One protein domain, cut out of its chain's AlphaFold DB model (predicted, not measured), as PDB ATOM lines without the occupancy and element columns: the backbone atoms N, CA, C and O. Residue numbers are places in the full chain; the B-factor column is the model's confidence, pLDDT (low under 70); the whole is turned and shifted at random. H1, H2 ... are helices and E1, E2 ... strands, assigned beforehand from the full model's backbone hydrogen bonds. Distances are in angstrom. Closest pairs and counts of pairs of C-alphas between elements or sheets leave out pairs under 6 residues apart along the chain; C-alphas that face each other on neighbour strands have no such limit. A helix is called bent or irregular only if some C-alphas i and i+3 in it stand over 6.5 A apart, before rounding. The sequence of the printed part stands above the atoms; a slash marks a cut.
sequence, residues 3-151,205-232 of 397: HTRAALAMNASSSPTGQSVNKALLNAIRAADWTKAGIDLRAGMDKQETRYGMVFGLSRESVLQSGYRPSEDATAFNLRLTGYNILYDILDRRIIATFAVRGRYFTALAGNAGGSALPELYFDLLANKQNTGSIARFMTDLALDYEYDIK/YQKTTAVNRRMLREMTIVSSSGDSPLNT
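Overview. This is residues 3 to 151 and 205 to 232 of the 397 residues of an uncharacterized protein of Hyphomonadaceae bacterium (UniProt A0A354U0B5). A long, narrow and twisted ribbon of three strands, E1, E2 and E3, makes the longest axis; H4 and H5 follow one another over one face of it, and H2 packs on these two helices on the side away from the sheet. H1 crosses H4, the short H3 packs on H5, and the short H6 lies over E1, followed by a long tail, residues 213 to 232, with no named element. The printed part has 177 residues, with six named helices and three named strands in the order H1 H2 H3 E1 E2 E3 H4 H5 H6; the sheet's order is E1 E2 E3, antiparallel throughout, and the class is mixed, helices and strands. The whole is compact by its radius of gyration of the C-alphas, 17.6 A, yet elongated in outline, with spans of 58 by 32 by 32 A.

Along the chain. Begin with the sheet: find C-alpha 52 at (116.691, -11.827, 278.979), where E1, residues 52 to 69, sets out on its 48.5 A. E2, residues 74 to 89, runs 47.8 A, and E3, residues 94 to 110, runs 47.7 A to C-alpha 110 at (128.574, -16.969, 322.578). E3 bends by 60 degrees at residue 97. Next find H4, residues 115 to 127, 19.4 A long; it is irregular, but only just, with C-alphas 116 and 119 lying 6.9 A apart. H5, residues 135 to 145, is 14.7 A long. Go back to C-alpha 3 at (126.786, -26.026, 304.709) for H1, residues 3 to 9, 9.9 A long; then come H2, residues 21 to 31, 15.3 A long, and H3, residues 34 to 37. After the cut look for H6, residues 209 to 212.

Arrangement. The strands form a meander, each the antiparallel neighbour of the one before, with E1 and E3 as edge strands. In the hairpin E1 and E2 look at N 55 and O 86, 2.9 A apart; in the hairpin E2 and E3 look at N 83 and O 101, 2.8 A apart. H4 and H5 are on one face of this sheet, which gives two layers, helices over strands. H4 has a height over the sheet of 8.7 A and runs slantwise to the strands, at 39 degrees to E2 on the local plane. H5 has a height of 9.4 A and lies over E3; the closest C-alphas of these two are those of Gly 103 and Ile 135, 5.4 A apart. H2, H4 and H5 form a bundle, three helices that touch at shallow tilts. H2 touches H5 at 26 degrees, the same way, closest at the C-alphas of Leu 25 and Ala 136, 5.6 A. H4 touches H5 with residues 125 to 127 alone, closest at the C-alphas of Leu 126 and Ile 135, 5.0 A. H1 touches H4 at a steep tilt of 63 degrees, closest at the C-alphas of Ala 7 and Phe 123, 4.8 A, and only grazes the sheet with residues 3 to 4. H3 touches H5, closest at the C-alphas of Ala 37 and Leu 144, 5.3 A. H6 lies over E1, closest at the C-alphas of Gly 57 and Val 211, 5.4 A, and is apart from H4. Every O i to N i+4 pair is within hydrogen-bond range in H1 and H2, against 7 of 9 in H4 and 4 of 7 in H5; H3 and H6 are too short for such a pair.

Size, cuts and confidence. The two C-alphas farthest apart are those of Ser 71 and Ser 225, 60.6 A. Residues 152 to 204 are not printed, and C-alphas 151 and 205 are 21.0 A apart across the cut. Of the links that are printed whole, H1 to H2 and H3 to E1 are long. The model's mean pLDDT is 73.6 over the printed part; look for values under 70 at residues 34 to 51, 150 to 151 and 207 to 232.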
ATOM      1  N   HIS A   3     127.463 -26.972 303.805       91.50
ATOM      2  CA  HIS A   3     126.786 -26.026 304.709       91.50
ATOM      3  C   HIS A   3     125.787 -25.144 303.965       91.50
ATOM      4  O   HIS A   3     124.642 -25.005 304.382       91.50
ATOM      5  N   THR A   4     126.179 -24.662 302.791       87.44
ATOM      6  CA  THR A   4     125.320 -23.928 301.859       87.44
ATOM      7  C   THR A   4     124.108 -24.763 301.447       87.44
ATOM      8  O   THR A   4     122.998 -24.252 301.366       87.44
ATOM      9  N   ARG A   5     124.279 -26.070 301.200       85.31
ATOM     10  CA  ARG A   5     123.146 -26.941 300.849       85.31
ATOM     11  C   ARG A   5     122.193 -27.146 302.016       85.31
ATOM     12  O   ARG A   5     120.990 -27.162 301.792       85.31
ATOM     13  N   ALA A   6     122.720 -27.280 303.230       87.56
ATOM     14  CA  ALA A   6     121.894 -27.337 304.426       87.56
ATOM     15  C   ALA A   6     121.124 -26.020 304.622       87.56
ATOM     16  O   ALA A   6     119.914 -26.060 304.815       87.56
ATOM     17  N   ALA A   7     121.786 -24.871 304.456       87.69
ATOM     18  CA  ALA A   7     121.164 -23.547 304.506       87.69
ATOM     19  C   ALA A   7     120.032 -23.393 303.475       87.69
ATOM     20  O   ALA A   7     118.935 -22.950 303.801       87.69
ATOM     21  N   LEU A   8     120.270 -23.812 302.229       84.56
ATOM     22  CA  LEU A   8     119.278 -23.746 301.152       84.56
ATOM     23  C   LEU A   8     118.083 -24.692 301.367       84.56
ATOM     24  O   LEU A   8     117.014 -24.445 300.817       84.56
ATOM     25  N   ALA A   9     118.255 -25.764 302.145       85.00
ATOM     26  CA  ALA A   9     117.184 -26.691 302.505       85.00
ATOM     27  C   ALA A   9     116.323 -26.196 303.684       85.00
ATOM     28  O   ALA A   9     115.281 -26.790 303.966       85.00
ATOM     29  N   MET A  10     116.733 -25.123 304.373       85.06
ATOM     30  CA  MET A  10     115.949 -24.538 305.460       85.06
ATOM     31  C   MET A  10     114.660 -23.910 304.924       85.06
ATOM     32  O   MET A  10     114.662 -23.146 303.956       85.06
ATOM     33  N   ASN A  11     113.548 -24.205 305.592       82.50
ATOM     34  CA  ASN A  11     112.244 -23.616 305.306       82.50
ATOM     35  C   ASN A  11     111.881 -22.567 306.374       82.50
ATOM     36  O   ASN A  11     112.632 -22.348 307.320       82.50
ATOM     37  N   ALA A  12     110.708 -21.941 306.248       81.50
ATOM     38  CA  ALA A  12     110.269 -20.884 307.161       81.50
ATOM     39  C   ALA A  12     110.286 -21.285 308.652       81.50
ATOM     40  O   ALA A  12     110.523 -20.434 309.499       81.50
ATOM     41  N   SER A  13     110.065 -22.563 308.978       82.44
ATOM     42  CA  SER A  13     110.055 -23.049 310.366       82.44
ATOM     43  C   SER A  13     111.443 -23.344 310.943       82.44
ATOM     44  O   SER A  13     111.578 -23.447 312.156       82.44
ATOM     45  N   SER A  14     112.466 -23.478 310.093       83.12
ATOM     46  CA  SER A  14     113.828 -23.858 310.492       83.12
ATOM     47  C   SER A  14     114.884 -22.804 310.151       83.12
ATOM     48  O   SER A  14     116.062 -23.018 310.404       83.12
ATOM     49  N   SER A  15     114.494 -21.709 309.496       83.62
ATOM     50  CA  SER A  15     115.394 -20.621 309.110       83.62
ATOM     51  C   SER A  15     115.484 -19.549 310.206       83.62
ATOM     52  O   SER A  15     114.433 -19.187 310.745       83.62
ATOM     53  N   PRO A  16     116.651 -18.913 310.416       81.88
ATOM     54  CA  PRO A  16     116.808 -17.797 311.359       81.88
ATOM     55  C   PRO A  16     115.869 -16.604 311.110       81.88
ATOM     56  O   PRO A  16     115.552 -15.847 312.021       81.88
ATOM     57  N   THR A  17     115.407 -16.426 309.866       81.44
ATOM     58  CA  THR A  17     114.619 -15.252 309.441       81.44
ATOM     59  C   THR A  17     113.132 -15.540 309.200       81.44
ATOM     60  O   THR A  17     112.403 -14.658 308.752       81.44
ATOM     61  N   GLY A  18     112.662 -16.766 309.457       83.56
ATOM     62  CA  GLY A  18     111.272 -17.163 309.187       83.56
ATOM     63  C   GLY A  18     110.903 -17.288 307.695       83.56
ATOM     64  O   GLY A  18     109.723 -17.292 307.342       83.56
ATOM     65  N   GLN A  19     111.884 -17.366 306.791       84.06
ATOM     66  CA  GLN A  19     111.701 -17.497 305.340       84.06
ATOM     67  C   GLN A  19     112.811 -18.355 304.713       84.06
ATOM     68  O   GLN A  19     113.913 -18.428 305.240       84.06
ATOM     69  N   SER A  20     112.552 -18.986 303.563       83.75
ATOM     70  CA  SER A  20     113.605 -19.688 302.813       83.75
ATOM     71  C   SER A  20     114.593 -18.703 302.175       83.75
ATOM     72  O   SER A  20     114.239 -17.554 301.885       83.75
ATOM     73  N   VAL A  21     115.813 -19.168 301.881       80.31
ATOM     74  CA  VAL A  21     116.832 -18.374 301.168       80.31
ATOM     75  C   VAL A  21     116.293 -17.839 299.840       80.31
ATOM     76  O   VAL A  21     116.432 -16.655 299.545       80.31
ATOM     77  N   ASN A  22     115.631 -18.688 299.051       74.75
ATOM     78  CA  ASN A  22     115.094 -18.297 297.748       74.75
ATOM     79  C   ASN A  22     114.039 -17.196 297.873       74.75
ATOM     80  O   ASN A  22     114.053 -16.244 297.097       74.75
ATOM     81  N   LYS A  23     113.152 -17.283 298.874       74.75
ATOM     82  CA  LYS A  23     112.156 -16.239 299.132       74.75
ATOM     83  C   LYS A  23     112.824 -14.929 299.549       74.75
ATOM     84  O   LYS A  23     112.434 -13.875 299.049       74.75
ATOM     85  N   ALA A  24     113.838 -14.990 300.413       78.75
ATOM     86  CA  ALA A  24     114.594 -13.817 300.837       78.75
ATOM     87  C   ALA A  24     115.294 -13.128 299.653       78.75
ATOM     88  O   ALA A  24     115.131 -11.923 299.463       78.75
ATOM     89  N   LEU A  25     116.001 -13.895 298.815       75.38
ATOM     90  CA  LEU A  25     116.682 -13.389 297.621       75.38
ATOM     91  C   LEU A  25     115.701 -12.848 296.578       75.38
ATOM     92  O   LEU A  25     115.929 -11.777 296.024       75.38
ATOM     93  N   LEU A  26     114.582 -13.535 296.336       73.88
ATOM     94  CA  LEU A  26     113.549 -13.065 295.412       73.88
ATOM     95  C   LEU A  26     112.940 -11.739 295.880       73.88
ATOM     96  O   LEU A  26     112.735 -10.838 295.070       73.88
ATOM     97  N   ASN A  27     112.666 -11.604 297.177       74.94
ATOM     98  CA  ASN A  27     112.179 -10.353 297.754       74.94
ATOM     99  C   ASN A  27     113.220  -9.234 297.632       74.94
ATOM    100  O   ASN A  27     112.855  -8.110 297.303       74.94
ATOM    101  N   ALA A  28     114.499  -9.547 297.857       74.38
ATOM    102  CA  ALA A  28     115.604  -8.608 297.697       74.38
ATOM    103  C   ALA A  28     115.685  -8.099 296.246       74.38
ATOM    104  O   ALA A  28     115.627  -6.897 296.007       74.38
ATOM    105  N   ILE A  29     115.684  -9.010 295.268       70.31
ATOM    106  CA  ILE A  29     115.685  -8.677 293.837       70.31
ATOM    107  C   ILE A  29     114.451  -7.847 293.461       70.31
ATOM    108  O   ILE A  29     114.574  -6.867 292.741       70.31
ATOM    109  N   ARG A  30     113.254  -8.196 293.945       72.56
ATOM    110  CA  ARG A  30     112.018  -7.450 293.633       72.56
ATOM    111  C   ARG A  30     111.969  -6.050 294.241       72.56
ATOM    112  O   ARG A  30     111.273  -5.198 293.702       72.56
ATOM    113  N   ALA A  31     112.644  -5.833 295.366       71.56
ATOM    114  CA  ALA A  31     112.712  -4.527 296.014       71.56
ATOM    115  C   ALA A  31     113.714  -3.578 295.334       71.56
ATOM    116  O   ALA A  31     113.619  -2.367 295.521       71.56
ATOM    117  N   ALA A  32     114.661  -4.117 294.566       71.06
ATOM    118  CA  ALA A  32     115.661  -3.342 293.850       71.06
ATOM    119  C   ALA A  32     115.062  -2.639 292.613       71.06
ATOM    120  O   ALA A  32     114.275  -3.220 291.860       71.06
ATOM    121  N   ASP A  33     115.455  -1.384 292.382       71.69
ATOM    122  CA  ASP A  33     115.053  -0.614 291.201       71.69
ATOM    123  C   ASP A  33     115.996  -0.889 290.021       71.69
ATOM    124  O   ASP A  33     116.939  -0.146 289.748       71.69
ATOM    125  N   TRP A  34     115.719  -1.972 289.297       69.50
ATOM    126  CA  TRP A  34     116.505  -2.401 288.135       69.50
ATOM    127  C   TRP A  34     116.458  -1.439 286.948       69.50
ATOM    128  O   TRP A  34     117.277  -1.563 286.044       69.50
ATOM    129  N   THR A  35     115.546  -0.459 286.932       64.38
ATOM    130  CA  THR A  35     115.485   0.497 285.815       64.38
ATOM    131  C   THR A  35     116.758   1.338 285.708       64.38
ATOM    132  O   THR A  35     117.145   1.718 284.605       64.38
ATOM    133  N   LYS A  36     117.454   1.558 286.832       62.12
ATOM    134  CA  LYS A  36     118.761   2.234 286.885       62.12
ATOM    135  C   LYS A  36     119.912   1.390 286.348       62.12
ATOM    136  O   LYS A  36     120.904   1.940 285.896       62.12
ATOM    137  N   ALA A  37     119.758   0.072 286.384       60.91
ATOM    138  CA  ALA A  37     120.770  -0.891 285.979       60.91
ATOM    139  C   ALA A  37     120.759  -1.169 284.463       60.91
ATOM    140  O   ALA A  37     121.478  -2.045 284.002       60.91
ATOM    141  N   GLY A  38     119.911  -0.488 283.679       59.25
ATOM    142  CA  GLY A  38     119.873  -0.618 282.216       59.25
ATOM    143  C   GLY A  38     119.241  -1.910 281.675       59.25
ATOM    144  O   GLY A  38     118.987  -1.993 280.474       59.25
ATOM    145  N   ILE A  39     118.911  -2.894 282.527       60.69
ATOM    146  CA  ILE A  39     118.184  -4.113 282.129       60.69
ATOM    147  C   ILE A  39     116.719  -4.047 282.569       60.69
ATOM    148  O   ILE A  39     116.411  -3.935 283.757       60.69
ATOM    149  N   ASP A  40     115.797  -4.265 281.627       58.84
ATOM    150  CA  ASP A  40     114.411  -4.598 281.963       58.84
ATOM    151  C   ASP A  40     114.293  -6.082 282.357       58.84
ATOM    152  O   ASP A  40     114.058  -6.958 281.523       58.84
ATOM    153  N   LEU A  41     114.489  -6.365 283.649       55.97
ATOM    154  CA  LEU A  41     114.276  -7.687 284.253       55.97
ATOM    155  C   LEU A  41     112.821  -7.916 284.694       55.97
ATOM    156  O   LEU A  41     112.553  -8.885 285.414       55.97
ATOM    157  N   ARG A  42     111.868  -7.028 284.357       52.22
ATOM    158  CA  ARG A  42     110.497  -7.137 284.875       52.22
ATOM    159  C   ARG A  42     109.865  -8.448 284.415       52.22
ATOM    160  O   ARG A  42     109.453  -8.608 283.269       52.22
ATOM    161  N   ALA A  43     109.720  -9.361 285.372       41.88
ATOM    162  CA  ALA A  43     108.835 -10.508 285.304       41.88
ATOM    163  C   ALA A  43     107.389 -10.004 285.174       41.88
ATOM    164  O   ALA A  43     106.703  -9.753 286.164       41.88
ATOM    165  N   GLY A  44     106.934  -9.806 283.941       34.34
ATOM    166  CA  GLY A  44     105.532  -9.565 283.648       34.34
ATOM    167  C   GLY A  44     104.813 -10.900 283.569       34.34
ATOM    168  O   GLY A  44     104.868 -11.542 282.533       34.34
ATOM    169  N   MET A  45     104.078 -11.295 284.613       38.22
ATOM    170  CA  MET A  45     103.091 -12.379 284.475       38.22
ATOM    171  C   MET A  45     101.990 -12.042 283.443       38.22
ATOM    172  O   MET A  45     101.262 -12.937 283.034       38.22
ATOM    173  N   ASP A  46     101.937 -10.790 282.962       41.53
ATOM    174  CA  ASP A  46     101.073 -10.334 281.863       41.53
ATOM    175  C   ASP A  46     101.778 -10.238 280.490       41.53
ATOM    176  O   ASP A  46     101.117  -9.999 279.479       41.53
ATOM    177  N   LYS A  47     103.106 -10.423 280.406       45.69
ATOM    178  CA  LYS A  47     103.845 -10.490 279.130       45.69
ATOM    179  C   LYS A  47     104.405 -11.899 278.970       45.69
ATOM    180  O   LYS A  47     105.313 -12.287 279.692       45.69
ATOM    181  N   GLN A  48     103.861 -12.656 278.020       47.38
ATOM    182  CA  GLN A  48     104.142 -14.089 277.869       47.38
ATOM    183  C   GLN A  48     105.617 -14.448 277.600       47.38
ATOM    184  O   GLN A  48     105.969 -15.609 277.775       47.38
ATOM    185  N   GLU A  49     106.491 -13.503 277.228       51.66
ATOM    186  CA  GLU A  49     107.897 -13.796 276.920       51.66
ATOM    187  C   GLU A  49     108.851 -12.677 277.376       51.66
ATOM    188  O   GLU A  49     108.690 -11.506 277.025       51.66
ATOM    189  N   THR A  50     109.882 -13.049 278.140       60.38
ATOM    190  CA  THR A  50     111.044 -12.204 278.464       60.38
ATOM    191  C   THR A  50     112.248 -12.697 277.663       60.38
ATOM    192  O   THR A  50     112.568 -13.882 277.723       60.38
ATOM    193  N   ARG A  51     112.943 -11.814 276.931       67.81
ATOM    194  CA  ARG A  51     114.133 -12.189 276.139       67.81
ATOM    195  C   ARG A  51     115.366 -12.462 277.004       67.81
ATOM    196  O   ARG A  51     116.169 -13.322 276.659       67.81
ATOM    197  N   TYR A  52     115.516 -11.744 278.112       71.81
ATOM    198  CA  TYR A  52     116.691 -11.827 278.979       71.81
ATOM    199  C   TYR A  52     116.343 -12.447 280.323       71.81
ATOM    200  O   TYR A  52     115.252 -12.236 280.855       71.81
ATOM    201  N   GLY A  53     117.285 -13.204 280.872       71.94
ATOM    202  CA  GLY A  53     117.181 -13.806 282.190       71.94
ATOM    203  C   GLY A  53     118.441 -13.558 283.007       71.94
ATOM    204  O   GLY A  53     119.536 -13.408 282.467       71.94
ATOM    205  N   MET A  54     118.273 -13.544 284.324       74.50
ATOM    206  CA  MET A  54     119.362 -13.456 285.286       74.50
ATOM    207  C   MET A  54     119.319 -14.685 286.192       74.50
ATOM    208  O   MET A  54     118.247 -15.092 286.641       74.50
ATOM    209  N   VAL A  55     120.474 -15.294 286.451       74.88
ATOM    210  CA  VAL A  55     120.602 -16.408 287.394       74.88
ATOM    211  C   VAL A  55     121.799 -16.202 288.303       74.88
ATOM    212  O   VAL A  55     122.878 -15.824 287.860       74.88
ATOM    213  N   PHE A  56     121.615 -16.517 289.578       75.38
ATOM    214  CA  PHE A  56     122.698 -16.561 290.542       75.38
ATOM    215  C   PHE A  56     123.129 -18.011 290.793       75.38
ATOM    216  O   PHE A  56     122.319 -18.850 291.192       75.38
ATOM    217  N   GLY A  57     124.400 -18.320 290.539       75.62
ATOM    218  CA  GLY A  57     124.978 -19.653 290.702       75.62
ATOM    219  C   GLY A  57     126.142 -19.661 291.688       75.62
ATOM    220  O   GLY A  57     127.071 -18.876 291.558       75.62
ATOM    221  N   LEU A  58     126.135 -20.585 292.648       79.25
ATOM    222  CA  LEU A  58     127.196 -20.712 293.655       79.25
ATOM    223  C   LEU A  58     128.356 -21.582 293.148       79.25
ATOM    224  O   LEU A  58     128.135 -22.591 292.473       79.25
ATOM    225  N   SER A  59     129.594 -21.205 293.462       78.25
ATOM    226  CA  SER A  59     130.808 -21.922 293.049       78.25
ATOM    227  C   SER A  59     131.486 -22.633 294.211       78.25
ATOM    228  O   SER A  59     131.766 -23.830 294.112       78.25
ATOM    229  N   ARG A  60     131.707 -21.923 295.317       84.69
ATOM    230  CA  ARG A  60     132.512 -22.399 296.440       84.69
ATOM    231  C   ARG A  60     131.995 -21.843 297.755       84.69
ATOM    232  O   ARG A  60     131.576 -20.694 297.823       84.69
ATOM    233  N   GLU A  61     132.100 -22.660 298.794       89.69
ATOM    234  CA  GLU A  61     132.003 -22.222 300.185       89.69
ATOM    235  C   GLU A  61     133.356 -22.481 300.858       89.69
ATOM    236  O   GLU A  61     133.977 -23.507 300.560       89.69
ATOM    237  N   SER A  62     133.783 -21.588 301.752       91.69
ATOM    238  CA  SER A  62     135.014 -21.737 302.536       91.69
ATOM    239  C   SER A  62     134.781 -21.310 303.985       91.69
ATOM    240  O   SER A  62     134.250 -20.230 304.253       91.69
ATOM    241  N   VAL A  63     135.201 -22.154 304.926       93.50
ATOM    242  CA  VAL A  63     135.232 -21.847 306.362       93.50
ATOM    243  C   VAL A  63     136.682 -21.526 306.714       93.50
ATOM    244  O   VAL A  63     137.489 -22.436 306.851       93.50
ATOM    245  N   LEU A  64     137.017 -20.239 306.793       92.25
ATOM    246  CA  LEU A  64     138.376 -19.770 307.092       92.25
ATOM    247  C   LEU A  64     138.652 -19.772 308.600       92.25
ATOM    248  O   LEU A  64     139.782 -19.944 309.037       92.25
ATOM    249  N   GLN A  65     137.617 -19.575 309.417       90.81
ATOM    250  CA  GLN A  65     137.719 -19.681 310.870       90.81
ATOM    251  C   GLN A  65     136.420 -20.239 311.450       90.81
ATOM    252  O   GLN A  65     135.333 -19.880 310.998       90.81
ATOM    253  N   SER A  66     136.564 -21.108 312.448       91.00
ATOM    254  CA  SER A  66     135.499 -21.646 313.301       91.00
ATOM    255  C   SER A  66     136.135 -22.067 314.631       91.00
ATOM    256  O   SER A  66     136.211 -23.256 314.936       91.00
ATOM    257  N   GLY A  67     136.694 -21.098 315.361       87.75
ATOM    258  CA  GLY A  67     137.544 -21.343 316.531       87.75
ATOM    259  C   GLY A  67     137.004 -20.679 317.794       87.75
ATOM    260  O   GLY A  67     136.638 -19.501 317.761       87.75
ATOM    261  N   TYR A  68     136.944 -21.439 318.887       87.62
ATOM    262  CA  TYR A  68     136.539 -20.941 320.201       87.62
ATOM    263  C   TYR A  68     137.638 -20.063 320.813       87.62
ATOM    264  O   TYR A  68     138.820 -20.378 320.721       87.62
ATOM    265  N   ARG A  69     137.242 -18.951 321.433       83.50
ATOM    266  CA  ARG A  69     138.116 -17.983 322.099       83.50
ATOM    267  C   ARG A  69     137.775 -17.955 323.589       83.50
ATOM    268  O   ARG A  69     136.834 -17.262 323.976       83.50
ATOM    269  N   PRO A  70     138.536 -18.661 324.443       81.06
ATOM    270  CA  PRO A  70     138.206 -18.787 325.860       81.06
ATOM    271  C   PRO A  70     138.136 -17.458 326.615       81.06
ATOM    272  O   PRO A  70     137.323 -17.325 327.524       81.06
ATOM    273  N   SER A  71     138.958 -16.469 326.246       76.88
ATOM    274  CA  SER A  71     138.957 -15.166 326.928       76.88
ATOM    275  C   SER A  71     137.709 -14.322 326.638       76.88
ATOM    276  O   SER A  71     137.356 -13.459 327.439       76.88
ATOM    277  N   GLU A  72     137.032 -14.588 325.517       81.06
ATOM    278  CA  GLU A  72     135.807 -13.902 325.096       81.06
ATOM    279  C   GLU A  72     134.546 -14.736 325.393       81.06
ATOM    280  O   GLU A  72     133.442 -14.231 325.216       81.06
ATOM    281  N   ASP A  73     134.709 -15.998 325.817       85.69
ATOM    282  CA  ASP A  73     133.645 -17.014 325.869       85.69
ATOM    283  C   ASP A  73     132.794 -17.002 324.585       85.69
ATOM    284  O   ASP A  73     131.570 -16.866 324.612       85.69
ATOM    285  N   ALA A  74     133.463 -17.070 323.428       89.75
ATOM    286  CA  ALA A  74     132.813 -16.985 322.122       89.75
ATOM    287  C   ALA A  74     133.555 -17.764 321.027       89.75
ATOM    288  O   ALA A  74     134.784 -17.792 320.995       89.75
ATOM    289  N   THR A  75     132.829 -18.344 320.072       90.94
ATOM    290  CA  THR A  75     133.392 -18.909 318.837       90.94
ATOM    291  C   THR A  75     133.362 -17.886 317.714       90.94
ATOM    292  O   THR A  75     132.293 -17.416 317.324       90.94
ATOM    293  N   ALA A  76     134.530 -17.592 317.143       90.62
ATOM    294  CA  ALA A  76     134.672 -16.732 315.976       90.62
ATOM    295  C   ALA A  76     134.519 -17.523 314.672       90.62
ATOM    296  O   ALA A  76     135.144 -18.572 314.482       90.62
ATOM    297  N   PHE A  77     133.744 -16.965 313.745       92.88
ATOM    298  CA  PHE A  77     133.511 -17.505 312.414       92.88
ATOM    299  C   PHE A  77     133.948 -16.513 311.341       92.88
ATOM    300  O   PHE A  77     133.568 -15.341 311.367       92.88
ATOM    301  N   ASN A  78     134.706 -17.006 310.362       92.62
ATOM    302  CA  ASN A  78     135.084 -16.256 309.169       92.62
ATOM    303  C   ASN A  78     134.761 -17.101 307.938       92.62
ATOM    304  O   ASN A  78     135.402 -18.122 307.686       92.62
ATOM    305  N   LEU A  79     133.723 -16.707 307.206       94.69
ATOM    306  CA  LEU A  79     133.143 -17.489 306.120       94.69
ATOM    307  C   LEU A  79     133.268 -16.746 304.790       94.69
ATOM    308  O   LEU A  79     133.167 -15.513 304.721       94.69
ATOM    309  N   ARG A  80     133.452 -17.512 303.715       93.06
ATOM    310  CA  ARG A  80     133.371 -17.030 302.335       93.06
ATOM    311  C   ARG A  80     132.381 -17.863 301.549       93.06
ATOM    312  O   ARG A  80     132.305 -19.083 301.696       93.06
ATOM    313  N   LEU A  81     131.657 -17.188 300.671       90.56
ATOM    314  CA  LEU A  81     130.804 -17.826 299.686       90.56
ATOM    315  C   LEU A  81     131.014 -17.137 298.347       90.56
ATOM    316  O   LEU A  81     130.786 -15.939 298.235       90.56
ATOM    317  N   THR A  82     131.422 -17.886 297.334       86.94
ATOM    318  CA  THR A  82     131.654 -17.351 295.993       86.94
ATOM    319  C   THR A  82     130.589 -17.867 295.039       86.94
ATOM    320  O   THR A  82     130.142 -19.014 295.129       86.94
ATOM    321  N   GLY A  83     130.184 -17.016 294.106       83.00
ATOM    322  CA  GLY A  83     129.240 -17.341 293.056       83.00
ATOM    323  C   GLY A  83     129.357 -16.395 291.871       83.00
ATOM    324  O   GLY A  83     130.289 -15.601 291.761       83.00
ATOM    325  N   TYR A  84     128.387 -16.505 290.977       82.56
ATOM    326  CA  TYR A  84     128.307 -15.748 289.744       82.56
ATOM    327  C   TYR A  84     126.870 -15.299 289.519       82.56
ATOM    328  O   TYR A  84     125.950 -16.117 289.574       82.56
ATOM    329  N   ASN A  85     126.689 -14.015 289.238       82.19
ATOM    330  CA  ASN A  85     125.465 -13.493 288.664       82.19
ATOM    331  C   ASN A  85     125.597 -13.518 287.133       82.19
ATOM    332  O   ASN A  85     126.499 -12.895 286.578       82.19
ATOM    333  N   ILE A  86     124.750 -14.287 286.456       81.38
ATOM    334  CA  ILE A  86     124.852 -14.579 285.024       81.38
ATOM    335  C   ILE A  86     123.638 -13.987 284.316       81.38
ATOM    336  O   ILE A  86     122.504 -14.393 284.574       81.38
ATOM    337  N   LEU A  87     123.901 -13.079 283.381       79.44
ATOM    338  CA  LEU A  87     122.919 -12.534 282.452       79.44
ATOM    339  C   LEU A  87     122.963 -13.343 281.153       79.44
ATOM    340  O   LEU A  87     124.040 -13.586 280.601       79.44
ATOM    341  N   TYR A  88     121.807 -13.756 280.647       75.44
ATOM    342  CA  TYR A  88     121.712 -14.559 279.430       75.44
ATOM    343  C   TYR A  88     120.521 -14.157 278.565       75.44
ATOM    344  O   TYR A  88     119.513 -13.645 279.050       75.44
ATOM    345  N   ASP A  89     120.655 -14.409 277.265       74.44
ATOM    346  CA  ASP A  89     119.574 -14.298 276.290       74.44
ATOM    347  C   ASP A  89     118.899 -15.671 276.154       74.44
ATOM    348  O   ASP A  89     119.552 -16.665 275.818       74.44
ATOM    349  N   ILE A  90     117.602 -15.726 276.457       72.75
ATOM    350  CA  ILE A  90     116.776 -16.937 276.405       72.75
ATOM    351  C   ILE A  90     116.571 -17.381 274.954       72.75
ATOM    352  O   ILE A  90     116.630 -18.579 274.673       72.75
ATOM    353  N   LEU A  91     116.366 -16.432 274.036       71.00
ATOM    354  CA  LEU A  91     116.084 -16.714 272.629       71.00
ATOM    355  C   LEU A  91     117.363 -17.104 271.883       71.00
ATOM    356  O   LEU A  91     117.398 -18.134 271.215       71.00
ATOM    357  N   ASP A  92     118.434 -16.323 272.058       71.31
ATOM    358  CA  ASP A  92     119.728 -16.583 271.412       71.31
ATOM    359  C   ASP A  92     120.502 -17.729 272.093       71.31
ATOM    360  O   ASP A  92     121.547 -18.148 271.593       71.31
ATOM    361  N   ARG A  93     120.029 -18.217 273.250       71.69
ATOM    362  CA  ARG A  93     120.670 -19.262 274.065       71.69
ATOM    363  C   ARG A  93     122.167 -18.999 274.254       71.69
ATOM    364  O   ARG A  93     123.015 -19.822 273.911       71.69
ATOM    365  N   ARG A  94     122.506 -17.846 274.826       72.94
ATOM    366  CA  ARG A  94     123.901 -17.477 275.119       72.94
ATOM    367  C   ARG A  94     124.031 -16.706 276.419       72.94
ATOM    368  O   ARG A  94     123.123 -15.977 276.814       72.94
ATOM    369  N   ILE A  95     125.194 -16.838 277.051       77.94
ATOM    370  CA  ILE A  95     125.579 -15.980 278.171       77.94
ATOM    371  C   ILE A  95     126.002 -14.628 277.598       77.94
ATOM    372  O   ILE A  95     126.834 -14.569 276.694       77.94
ATOM    373  N   ILE A  96     125.402 -13.559 278.115       78.44
ATOM    374  CA  ILE A  96     125.719 -12.175 277.753       78.44
ATOM    375  C   ILE A  96     126.876 -11.684 278.613       78.44
ATOM    376  O   ILE A  96     127.885 -11.209 278.104       78.44
ATOM    377  N   ALA A  97     126.720 -11.821 279.927       83.75
ATOM    378  CA  ALA A  97     127.658 -11.313 280.908       83.75
ATOM    379  C   ALA A  97     127.662 -12.209 282.139       83.75
ATOM    380  O   ALA A  97     126.688 -12.899 282.454       83.75
ATOM    381  N   THR A  98     128.780 -12.211 282.849       86.12
ATOM    382  CA  THR A  98     128.873 -12.859 284.148       86.12
ATOM    383  C   THR A  98     129.640 -11.970 285.099       86.12
ATOM    384  O   THR A  98     130.731 -11.521 284.783       86.12
ATOM    385  N   PHE A  99     129.066 -11.741 286.265       88.44
ATOM    386  CA  PHE A  99     129.664 -10.962 287.329       88.44
ATOM    387  C   PHE A  99     129.987 -11.892 288.482       88.44
ATOM    388  O   PHE A  99     129.125 -12.648 288.937       88.44
ATOM    389  N   ALA A 100     131.234 -11.885 288.930       89.00
ATOM    390  CA  ALA A 100     131.630 -12.704 290.061       89.00
ATOM    391  C   ALA A 100     131.187 -12.025 291.362       89.00
ATOM    392  O   ALA A 100     131.349 -10.822 291.538       89.00
ATOM    393  N   VAL A 101     130.605 -12.806 292.265       86.38
ATOM    394  CA  VAL A 101     130.028 -12.321 293.520       86.38
ATOM    395  C   VAL A 101     130.661 -13.078 294.670       86.38
ATOM    396  O   VAL A 101     130.833 -14.298 294.601       86.38
ATOM    397  N   ARG A 102     130.968 -12.367 295.751       89.56
ATOM    398  CA  ARG A 102     131.547 -12.954 296.954       89.56
ATOM    399  C   ARG A 102     130.852 -12.425 298.200       89.56
ATOM    400  O   ARG A 102     130.875 -11.232 298.481       89.56
ATOM    401  N   GLY A 103     130.277 -13.343 298.963       91.12
ATOM    402  CA  GLY A 103     129.822 -13.108 300.318       91.12
ATOM    403  C   GLY A 103     130.975 -13.252 301.308       91.12
ATOM    404  O   GLY A 103     131.765 -14.198 301.224       91.12
ATOM    405  N   ARG A 104     131.058 -12.324 302.260       92.56
ATOM    406  CA  ARG A 104     132.025 -12.338 303.363       92.56
ATOM    407  C   ARG A 104     131.258 -12.232 304.672       92.56
ATOM    408  O   ARG A 104     130.482 -11.300 304.845       92.56
ATOM    409  N   TYR A 105     131.465 -13.161 305.597       91.31
ATOM    410  CA  TYR A 105     130.805 -13.080 306.897       91.31
ATOM    411  C   TYR A 105     131.800 -13.271 308.026       91.31
ATOM    412  O   TYR A 105     132.482 -14.293 308.085       91.31
ATOM    413  N   PHE A 106     131.871 -12.273 308.902       90.00
ATOM    414  CA  PHE A 106     132.640 -12.309 310.134       90.00
ATOM    415  C   PHE A 106     131.684 -12.100 311.303       90.00
ATOM    416  O   PHE A 106     130.988 -11.084 311.359       90.00
ATOM    417  N   THR A 107     131.618 -13.070 312.208       91.00
ATOM    418  CA  THR A 107     130.744 -13.010 313.382       91.00
ATOM    419  C   THR A 107     131.321 -13.836 314.524       91.00
ATOM    420  O   THR A 107     132.193 -14.679 314.308       91.00
ATOM    421  N   ALA A 108     130.828 -13.603 315.734       91.00
ATOM    422  CA  ALA A 108     131.132 -14.412 316.901       91.00
ATOM    423  C   ALA A 108     129.827 -14.849 317.577       91.00
ATOM    424  O   ALA A 108     128.894 -14.054 317.702       91.00
ATOM    425  N   LEU A 109     129.758 -16.112 317.992       92.69
ATOM    426  CA  LEU A 109     128.641 -16.663 318.762       92.69
ATOM    427  C   LEU A 109     129.105 -16.945 320.189       92.69
ATOM    428  O   LEU A 109     130.229 -17.396 320.373       92.69
ATOM    429  N   ALA A 110     128.247 -16.704 321.179       92.44
ATOM    430  CA  ALA A 110     128.574 -16.969 322.578       92.44
ATOM    431  C   ALA A 110     128.824 -18.466 322.840       92.44
ATOM    432  O   ALA A 110     128.152 -19.333 322.270       92.44
ATOM    433  N   GLY A 111     129.760 -18.752 323.740       89.88
ATOM    434  CA  GLY A 111     130.209 -20.088 324.103       89.88
ATOM    435  C   GLY A 111     130.985 -20.802 322.999       89.88
ATOM    436  O   GLY A 111     131.324 -20.236 321.959       89.88
ATOM    437  N   ASN A 112     131.241 -22.093 323.218       86.44
ATOM    438  CA  ASN A 112     131.839 -22.985 322.225       86.44
ATOM    439  C   ASN A 112     130.776 -23.467 321.223       86.44
ATOM    440  O   ASN A 112     130.345 -24.625 321.230       86.44
ATOM    441  N   ALA A 113     130.304 -22.545 320.385       82.31
ATOM    442  CA  ALA A 113     129.426 -22.873 319.273       82.31
ATOM    443  C   ALA A 113     130.217 -23.713 318.256       82.31
ATOM    444  O   ALA A 113     131.122 -23.211 317.594       82.31
ATOM    445  N   GLY A 114     129.923 -25.011 318.165       78.38
ATOM    446  CA  GLY A 114     130.599 -25.919 317.235       78.38
ATOM    447  C   GLY A 114     130.148 -25.749 315.776       78.38
ATOM    448  O   GLY A 114     129.298 -24.923 315.439       78.38
ATOM    449  N   GLY A 115     130.654 -26.616 314.892       81.12
ATOM    450  CA  GLY A 115     130.329 -26.605 313.456       81.12
ATOM    451  C   GLY A 115     128.844 -26.816 313.108       81.12
ATOM    452  O   GLY A 115     128.450 -26.609 311.960       81.12
ATOM    453  N   SER A 116     127.997 -27.181 314.076       86.75
ATOM    454  CA  SER A 116     126.540 -27.260 313.911       86.75
ATOM    455  C   SER A 116     125.883 -25.908 313.631       86.75
ATOM    456  O   SER A 116     124.796 -25.889 313.065       86.75
ATOM    457  N   ALA A 117     126.533 -24.791 313.980       91.38
ATOM    458  CA  ALA A 117     126.041 -23.447 313.676       91.38
ATOM    459  C   ALA A 117     126.247 -23.048 312.200       91.38
ATOM    460  O   ALA A 117     125.568 -22.157 311.693       91.38
ATOM    461  N   LEU A 118     127.162 -23.713 311.479       94.00
ATOM    462  CA  LEU A 118     127.548 -23.326 310.117       94.00
ATOM    463  C   LEU A 118     126.365 -23.235 309.136       94.00
ATOM    464  O   LEU A 118     126.329 -22.266 308.384       94.00
ATOM    465  N   PRO A 119     125.383 -24.159 309.106       92.94
ATOM    466  CA  PRO A 119     124.225 -24.021 308.224       92.94
ATOM    467  C   PRO A 119     123.443 -22.715 308.424       92.94
ATOM    468  O   PRO A 119     123.075 -22.083 307.438       92.94
ATOM    469  N   GLU A 120     123.220 -22.282 309.666       93.31
ATOM    470  CA  GLU A 120     122.514 -21.026 309.958       93.31
ATOM    471  C   GLU A 120     123.370 -19.809 309.588       93.31
ATOM    472  O   GLU A 120     122.885 -18.874 308.959       93.31
ATOM    473  N   LEU A 121     124.677 -19.860 309.854       94.44
ATOM    474  CA  LEU A 121     125.599 -18.793 309.458       94.44
ATOM    475  C   LEU A 121     125.705 -18.645 307.931       94.44
ATOM    476  O   LEU A 121     125.784 -17.533 307.408       94.44
ATOM    477  N   TYR A 122     125.673 -19.757 307.189       93.19
ATOM    478  CA  TYR A 122     125.599 -19.734 305.727       93.19
ATOM    479  C   TYR A 122     124.226 -19.285 305.220       93.19
ATOM    480  O   TYR A 122     124.156 -18.650 304.166       93.19
ATOM    481  N   PHE A 123     123.146 -19.563 305.957       92.00
ATOM    482  CA  PHE A 123     121.838 -18.978 305.676       92.00
ATOM    483  C   PHE A 123     121.917 -17.452 305.771       92.00
ATOM    484  O   PHE A 123     121.505 -16.766 304.837       92.00
ATOM    485  N   ASP A 124     122.504 -16.910 306.840       92.06
ATOM    486  CA  ASP A 124     122.668 -15.464 307.000       92.06
ATOM    487  C   ASP A 124     123.552 -14.857 305.907       92.06
ATOM    488  O   ASP A 124     123.214 -13.825 305.325       92.06
ATOM    489  N   LEU A 125     124.652 -15.522 305.553       92.38
ATOM    490  CA  LEU A 125     125.517 -15.093 304.454       92.38
ATOM    491  C   LEU A 125     124.789 -15.066 303.098       92.38
ATOM    492  O   LEU A 125     125.108 -14.245 302.240       92.38
ATOM    493  N   LEU A 126     123.790 -15.922 302.894       88.94
ATOM    494  CA  LEU A 126     122.968 -15.925 301.686       88.94
ATOM    495  C   LEU A 126     121.846 -14.881 301.730       88.94
ATOM    496  O   LEU A 126     121.651 -14.155 300.759       88.94
ATOM    497  N   ALA A 127     121.090 -14.828 302.825       86.94
ATOM    498  CA  ALA A 127     119.734 -14.282 302.847       86.94
ATOM    499  C   ALA A 127     119.546 -13.058 303.759       86.94
ATOM    500  O   ALA A 127     118.542 -12.351 303.633       86.94
ATOM    501  N   ASN A 128     120.473 -12.791 304.678       86.62
ATOM    502  CA  ASN A 128     120.314 -11.740 305.677       86.62
ATOM    503  C   ASN A 128     120.836 -10.396 305.155       86.62
ATOM    504  O   ASN A 128     122.015 -10.083 305.281       86.62
ATOM    505  N   LYS A 129     119.947  -9.563 304.603       81.31
ATOM    506  CA  LYS A 129     120.302  -8.242 304.048       81.31
ATOM    507  C   LYS A 129     120.951  -7.279 305.055       81.31
ATOM    508  O   LYS A 129     121.600  -6.322 304.649       81.31
ATOM    509  N   GLN A 130     120.761  -7.492 306.360       83.44
ATOM    510  CA  GLN A 130     121.378  -6.671 307.401       83.44
ATOM    511  C   GLN A 130     122.869  -6.991 307.568       83.44
ATOM    512  O   GLN A 130     123.637  -6.137 308.007       83.44
ATOM    513  N   ASN A 131     123.296  -8.187 307.168       84.12
ATOM    514  CA  ASN A 131     124.700  -8.558 307.118       84.12
ATOM    515  C   ASN A 131     125.386  -7.876 305.920       84.12
ATOM    516  O   ASN A 131     125.012  -8.088 304.762       84.12
ATOM    517  N   THR A 132     126.402  -7.058 306.218       82.12
ATOM    518  CA  THR A 132     127.141  -6.211 305.266       82.12
ATOM    519  C   THR A 132     127.795  -6.984 304.133       82.12
ATOM    520  O   THR A 132     127.886  -6.455 303.030       82.12
ATOM    521  N   GLY A 133     128.220  -8.221 304.375       85.31
ATOM    522  CA  GLY A 133     128.829  -9.058 303.347       85.31
ATOM    523  C   GLY A 133     127.928 -10.187 302.856       85.31
ATOM    524  O   GLY A 133     128.443 -11.140 302.276       85.31
ATOM    525  N   SER A 134     126.611 -10.121 303.080       88.44
ATOM    526  CA  SER A 134     125.678 -11.119 302.546       88.44
ATOM    527  C   SER A 134     125.438 -10.969 301.041       88.44
ATOM    528  O   SER A 134     125.485  -9.875 300.475       88.44
ATOM    529  N   ILE A 135     125.081 -12.081 300.395       86.62
ATOM    530  CA  ILE A 135     124.652 -12.095 298.992       86.62
ATOM    531  C   ILE A 135     123.348 -11.308 298.809       86.62
ATOM    532  O   ILE A 135     123.221 -10.551 297.852       86.62
ATOM    533  N   ALA A 136     122.383 -11.431 299.726       82.50
ATOM    534  CA  ALA A 136     121.132 -10.674 299.656       82.50
ATOM    535  C   ALA A 136     121.360  -9.156 299.637       82.50
ATOM    536  O   ALA A 136     120.713  -8.448 298.863       82.50
ATOM    537  N   ARG A 137     122.301  -8.662 300.453       83.25
ATOM    538  CA  ARG A 137     122.685  -7.250 300.436       83.25
ATOM    539  C   ARG A 137     123.387  -6.872 299.139       83.25
ATOM    540  O   ARG A 137     123.025  -5.869 298.537       83.25
ATOM    541  N   PHE A 138     124.328  -7.692 298.666       83.00
ATOM    542  CA  PHE A 138     124.955  -7.471 297.362       83.00
ATOM    543  C   PHE A 138     123.898  -7.274 296.265       83.00
ATOM    544  O   PHE A 138     123.960  -6.293 295.535       83.00
ATOM    545  N   MET A 139     122.882  -8.139 296.203       76.62
ATOM    546  CA  MET A 139     121.830  -8.070 295.181       76.62
ATOM    547  C   MET A 139     120.938  -6.820 295.270       76.62
ATOM    548  O   MET A 139     120.302  -6.476 294.279       76.62
ATOM    549  N   THR A 140     120.858  -6.161 296.428       73.75
ATOM    550  CA  THR A 140     119.993  -4.983 296.643       73.75
ATOM    551  C   THR A 140     120.744  -3.665 296.566       73.75
ATOM    552  O   THR A 140     120.223  -2.713 295.993       73.75
ATOM    553  N   ASP A 141     121.959  -3.626 297.107       74.94
ATOM    554  CA  ASP A 141     122.711  -2.386 297.293       74.94
ATOM    555  C   ASP A 141     123.818  -2.205 296.250       74.94
ATOM    556  O   ASP A 141     124.108  -1.082 295.860       74.94
ATOM    557  N   LEU A 142     124.466  -3.296 295.823       76.19
ATOM    558  CA  LEU A 142     125.709  -3.232 295.039       76.19
ATOM    559  C   LEU A 142     125.516  -3.682 293.598       76.19
ATOM    560  O   LEU A 142     126.121  -3.129 292.688       76.19
ATOM    561  N   ALA A 143     124.655  -4.674 293.382       77.69
ATOM    562  CA  ALA A 143     124.388  -5.206 292.061       77.69
ATOM    563  C   ALA A 143     123.812  -4.132 291.136       77.69
ATOM    564  O   ALA A 143     124.071  -4.209 289.949       77.69
ATOM    565  N   LEU A 144     123.074  -3.142 291.654       75.81
ATOM    566  CA  LEU A 144     122.495  -2.051 290.860       75.81
ATOM    567  C   LEU A 144     123.527  -1.049 290.330       75.81
ATOM    568  O   LEU A 144     123.243  -0.371 289.348       75.81
ATOM    569  N   ASP A 145     124.704  -0.967 290.953       78.38
ATOM    570  CA  ASP A 145     125.799  -0.105 290.492       78.38
ATOM    571  C   ASP A 145     126.538  -0.689 289.284       78.38
ATOM    572  O   ASP A 145     127.471  -0.074 288.767       78.38
ATOM    573  N   TYR A 146     126.210  -1.920 288.893       79.81
ATOM    574  CA  TYR A 146     126.893  -2.595 287.807       79.81
ATOM    575  C   TYR A 146     126.289  -2.115 286.496       79.81
ATOM    576  O   TYR A 146     125.069  -2.055 286.335       79.81
ATOM    577  N   GLU A 147     127.154  -1.803 285.539       76.81
ATOM    578  CA  GLU A 147     126.727  -1.442 284.197       76.81
ATOM    579  C   GLU A 147     126.297  -2.703 283.457       76.81
ATOM    580  O   GLU A 147     127.107  -3.390 282.830       76.81
ATOM    581  N   TYR A 148     125.022  -3.061 283.558       74.25
ATOM    582  CA  TYR A 148     124.518  -4.172 282.778       74.25
ATOM    583  C   TYR A 148     124.141  -3.740 281.367       74.25
ATOM    584  O   TYR A 148     123.338  -2.832 281.167       74.25
ATOM    585  N   ASP A 149     124.663  -4.463 280.383       71.75
ATOM    586  CA  ASP A 149     124.313  -4.278 278.983       71.75
ATOM    587  C   ASP A 149     124.163  -5.636 278.285       71.75
ATOM    588  O   ASP A 149     124.735  -6.652 278.681       71.75
ATOM    589  N   ILE A 150     123.389  -5.647 277.208       69.50
ATOM    590  CA  ILE A 150     123.320  -6.742 276.243       69.50
ATOM    591  C   ILE A 150     124.616  -6.795 275.420       69.50
ATOM    592  O   ILE A 150     125.001  -7.860 274.928       69.50
ATOM    593  N   LYS A 151     125.283  -5.648 275.230       69.56
ATOM    594  CA  LYS A 151     126.542  -5.536 274.490       69.56
ATOM    595  C   LYS A 151     127.530  -4.641 275.224       69.56
ATOM    596  O   LYS A 151     127.329  -3.440 275.334       69.56
ATOM    597  N   TYR A 205     136.032 -18.378 286.110       82.19
ATOM    598  CA  TYR A 205     137.160 -19.295 286.284       82.19
ATOM    599  C   TYR A 205     136.683 -20.755 286.305       82.19
ATOM    600  O   TYR A 205     137.117 -21.570 285.492       82.19
ATOM    601  N   GLN A 206     135.709 -21.063 287.169       71.50
ATOM    602  CA  GLN A 206     135.042 -22.362 287.213       71.50
ATOM    603  C   GLN A 206     133.610 -22.235 286.681       71.50
ATOM    604  O   GLN A 206     132.766 -21.570 287.287       71.50
ATOM    605  N   LYS A 207     133.294 -22.944 285.586       59.12
ATOM    606  CA  LYS A 207     131.897 -23.253 285.238       59.12
ATOM    607  C   LYS A 207     131.354 -24.173 286.329       59.12
ATOM    608  O   LYS A 207     131.647 -25.366 286.352       59.12
ATOM    609  N   THR A 208     130.615 -23.622 287.282       50.44
ATOM    610  CA  THR A 208     130.216 -24.387 288.463       50.44
ATOM    611  C   THR A 208     129.262 -25.520 288.075       50.44
ATOM    612  O   THR A 208     128.370 -25.373 287.238       50.44
ATOM    613  N   THR A 209     129.392 -26.678 288.729       38.97
ATOM    614  CA  THR A 209     128.377 -27.740 288.615       38.97
ATOM    615  C   THR A 209     127.026 -27.317 289.206       38.97
ATOM    616  O   THR A 209     126.018 -27.970 288.933       38.97
ATOM    617  N   ALA A 210     126.978 -26.231 289.989       40.53
ATOM    618  CA  ALA A 210     125.739 -25.642 290.484       40.53
ATOM    619  C   ALA A 210     124.963 -24.929 289.376       40.53
ATOM    620  O   ALA A 210     123.754 -25.110 289.303       40.53
ATOM    621  N   VAL A 211     125.664 -24.243 288.468       41.09
ATOM    622  CA  VAL A 211     125.084 -23.746 287.219       41.09
ATOM    623  C   VAL A 211     124.594 -24.953 286.393       41.09
ATOM    624  O   VAL A 211     123.472 -24.925 285.909       41.09
ATOM    625  N   ASN A 212     125.346 -26.070 286.340       40.19
ATOM    626  CA  ASN A 212     125.034 -27.224 285.468       40.19
ATOM    627  C   ASN A 212     123.953 -28.227 285.937       40.19
ATOM    628  O   ASN A 212     123.260 -28.798 285.102       40.19
ATOM    629  N   ARG A 213     123.875 -28.573 287.229       35.12
ATOM    630  CA  ARG A 213     123.064 -29.716 287.724       35.12
ATOM    631  C   ARG A 213     122.378 -29.489 289.071       35.12
ATOM    632  O   ARG A 213     121.550 -30.305 289.461       35.12
ATOM    633  N   ARG A 214     122.766 -28.454 289.824       35.72
ATOM    634  CA  ARG A 214     122.347 -28.265 291.228       35.72
ATOM    635  C   ARG A 214     121.702 -26.907 291.500       35.72
ATOM    636  O   ARG A 214     121.619 -26.520 292.662       35.72
ATOM    637  N   MET A 215     121.231 -26.212 290.463       38.94
ATOM    638  CA  MET A 215     120.273 -25.126 290.651       38.94
ATOM    639  C   MET A 215     119.075 -25.694 291.411       38.94
ATOM    640  O   MET A 215     118.377 -26.578 290.911       38.94
ATOM    641  N   LEU A 216     118.857 -25.220 292.635       36.81
ATOM    642  CA  LEU A 216     117.619 -25.509 293.341       36.81
ATOM    643  C   LEU A 216     116.494 -24.794 292.588       36.81
ATOM    644  O   LEU A 216     116.465 -23.570 292.476       36.81
ATOM    645  N   ARG A 217     115.633 -25.616 291.983       35.44
ATOM    646  CA  ARG A 217     114.469 -25.252 291.173       35.44
ATOM    647  C   ARG A 217     113.439 -24.482 292.008       35.44
ATOM    648  O   ARG A 217     112.474 -25.077 292.465       35.44
ATOM    649  N   GLU A 218     113.609 -23.179 292.195       33.06
ATOM    650  CA  GLU A 218     112.489 -22.313 292.617       33.06
ATOM    651  C   GLU A 218     112.317 -21.050 291.760       33.06
ATOM    652  O   GLU A 218     111.242 -20.458 291.774       33.06
ATOM    653  N   MET A 219     113.288 -20.689 290.912       32.38
ATOM    654  CA  MET A 219     113.010 -19.828 289.755       32.38
ATOM    655  C   MET A 219     112.697 -20.709 288.550       32.38
ATOM    656  O   MET A 219     113.539 -20.956 287.687       32.38
ATOM    657  N   THR A 220     111.477 -21.236 288.520       31.77
ATOM    658  CA  THR A 220     110.940 -21.901 287.336       31.77
ATOM    659  C   THR A 220     110.675 -20.828 286.287       31.77
ATOM    660  O   THR A 220     109.612 -20.217 286.261       31.77
ATOM    661  N   ILE A 221     111.655 -20.568 285.424       37.34
ATOM    662  CA  ILE A 221     111.361 -19.947 284.135       37.34
ATOM    663  C   ILE A 221     110.690 -21.053 283.335       37.34
ATOM    664  O   ILE A 221     111.335 -21.992 282.867       37.34
ATOM    665  N   VAL A 222     109.364 -21.002 283.311       32.38
ATOM    666  CA  VAL A 222     108.540 -21.913 282.530       32.38
ATOM    667  C   VAL A 222     108.805 -21.569 281.068       32.38
ATOM    668  O   VAL A 222     108.258 -20.601 280.552       32.38
ATOM    669  N   SER A 223     109.681 -22.325 280.403       36.06
ATOM    670  CA  SER A 223     109.624 -22.384 278.946       36.06
ATOM    671  C   SER A 223     108.357 -23.165 278.591       36.06
ATOM    672  O   SER A 223     108.045 -24.191 279.204       36.06
ATOM    673  N   SER A 224     107.593 -22.680 277.618       37.66
ATOM    674  CA  SER A 224     106.384 -23.344 277.116       37.66
ATOM    675  C   SER A 224     106.656 -24.741 276.528       37.66
ATOM    676  O   SER A 224     105.715 -25.495 276.297       37.66
ATOM    677  N   SER A 225     107.927 -25.117 276.335       37.50
ATOM    678  CA  SER A 225     108.365 -26.425 275.839       37.50
ATOM    679  C   SER A 225     108.740 -27.437 276.930       37.50
ATOM    680  O   SER A 225     109.025 -28.586 276.603       37.50
ATOM    681  N   GLY A 226     108.753 -27.060 278.215       32.03
ATOM    682  CA  GLY A 226     109.089 -27.974 279.319       32.03
ATOM    683  C   GLY A 226     110.588 -28.265 279.501       32.03
ATOM    684  O   GLY A 226     110.962 -28.952 280.454       32.03
ATOM    685  N   ASP A 227     111.452 -27.700 278.655       38.16
ATOM    686  CA  ASP A 227     112.905 -27.736 278.823       38.16
ATOM    687  C   ASP A 227     113.371 -26.612 279.759       38.16
ATOM    688  O   ASP A 227     112.949 -25.461 279.632       38.16
ATOM    689  N   SER A 228     114.276 -26.921 280.696       43.81
ATOM    690  CA  SER A 228     114.911 -25.901 281.545       43.81
ATOM    691  C   SER A 228     115.652 -24.882 280.662       43.81
ATOM    692  O   SER A 228     116.596 -25.277 279.974       43.81
ATOM    693  N   PRO A 229     115.294 -23.582 280.682       44.22
ATOM    694  CA  PRO A 229     115.913 -22.568 279.819       44.22
ATOM    695  C   PRO A 229     117.399 -22.338 280.129       44.22
ATOM    696  O   PRO A 229     118.150 -21.871 279.275       44.22
ATOM    697  N   LEU A 230     117.863 -22.755 281.309       47.44
ATOM    698  CA  LEU A 230     119.282 -22.928 281.598       47.44
ATOM    699  C   LEU A 230     119.717 -24.351 281.241       47.44
ATOM    700  O   LEU A 230     119.724 -25.256 282.075       47.44
ATOM    701  N   ASN A 231     120.096 -24.536 279.978       44.88
ATOM    702  CA  ASN A 231     120.967 -25.631 279.571       44.88
ATOM    703  C   ASN A 231     122.388 -25.069 279.466       44.88
ATOM    704  O   ASN A 231     122.718 -24.349 278.532       44.88
ATOM    705  N   THR A 232     123.234 -25.376 280.439       46.44
ATOM    706  CA  THR A 232     124.571 -24.794 280.637       46.44
ATOM    707  C   THR A 232     125.656 -25.248 279.666       46.44
ATOM    708  O   THR A 232     126.843 -24.955 279.846       46.44
TER     709      THR A 232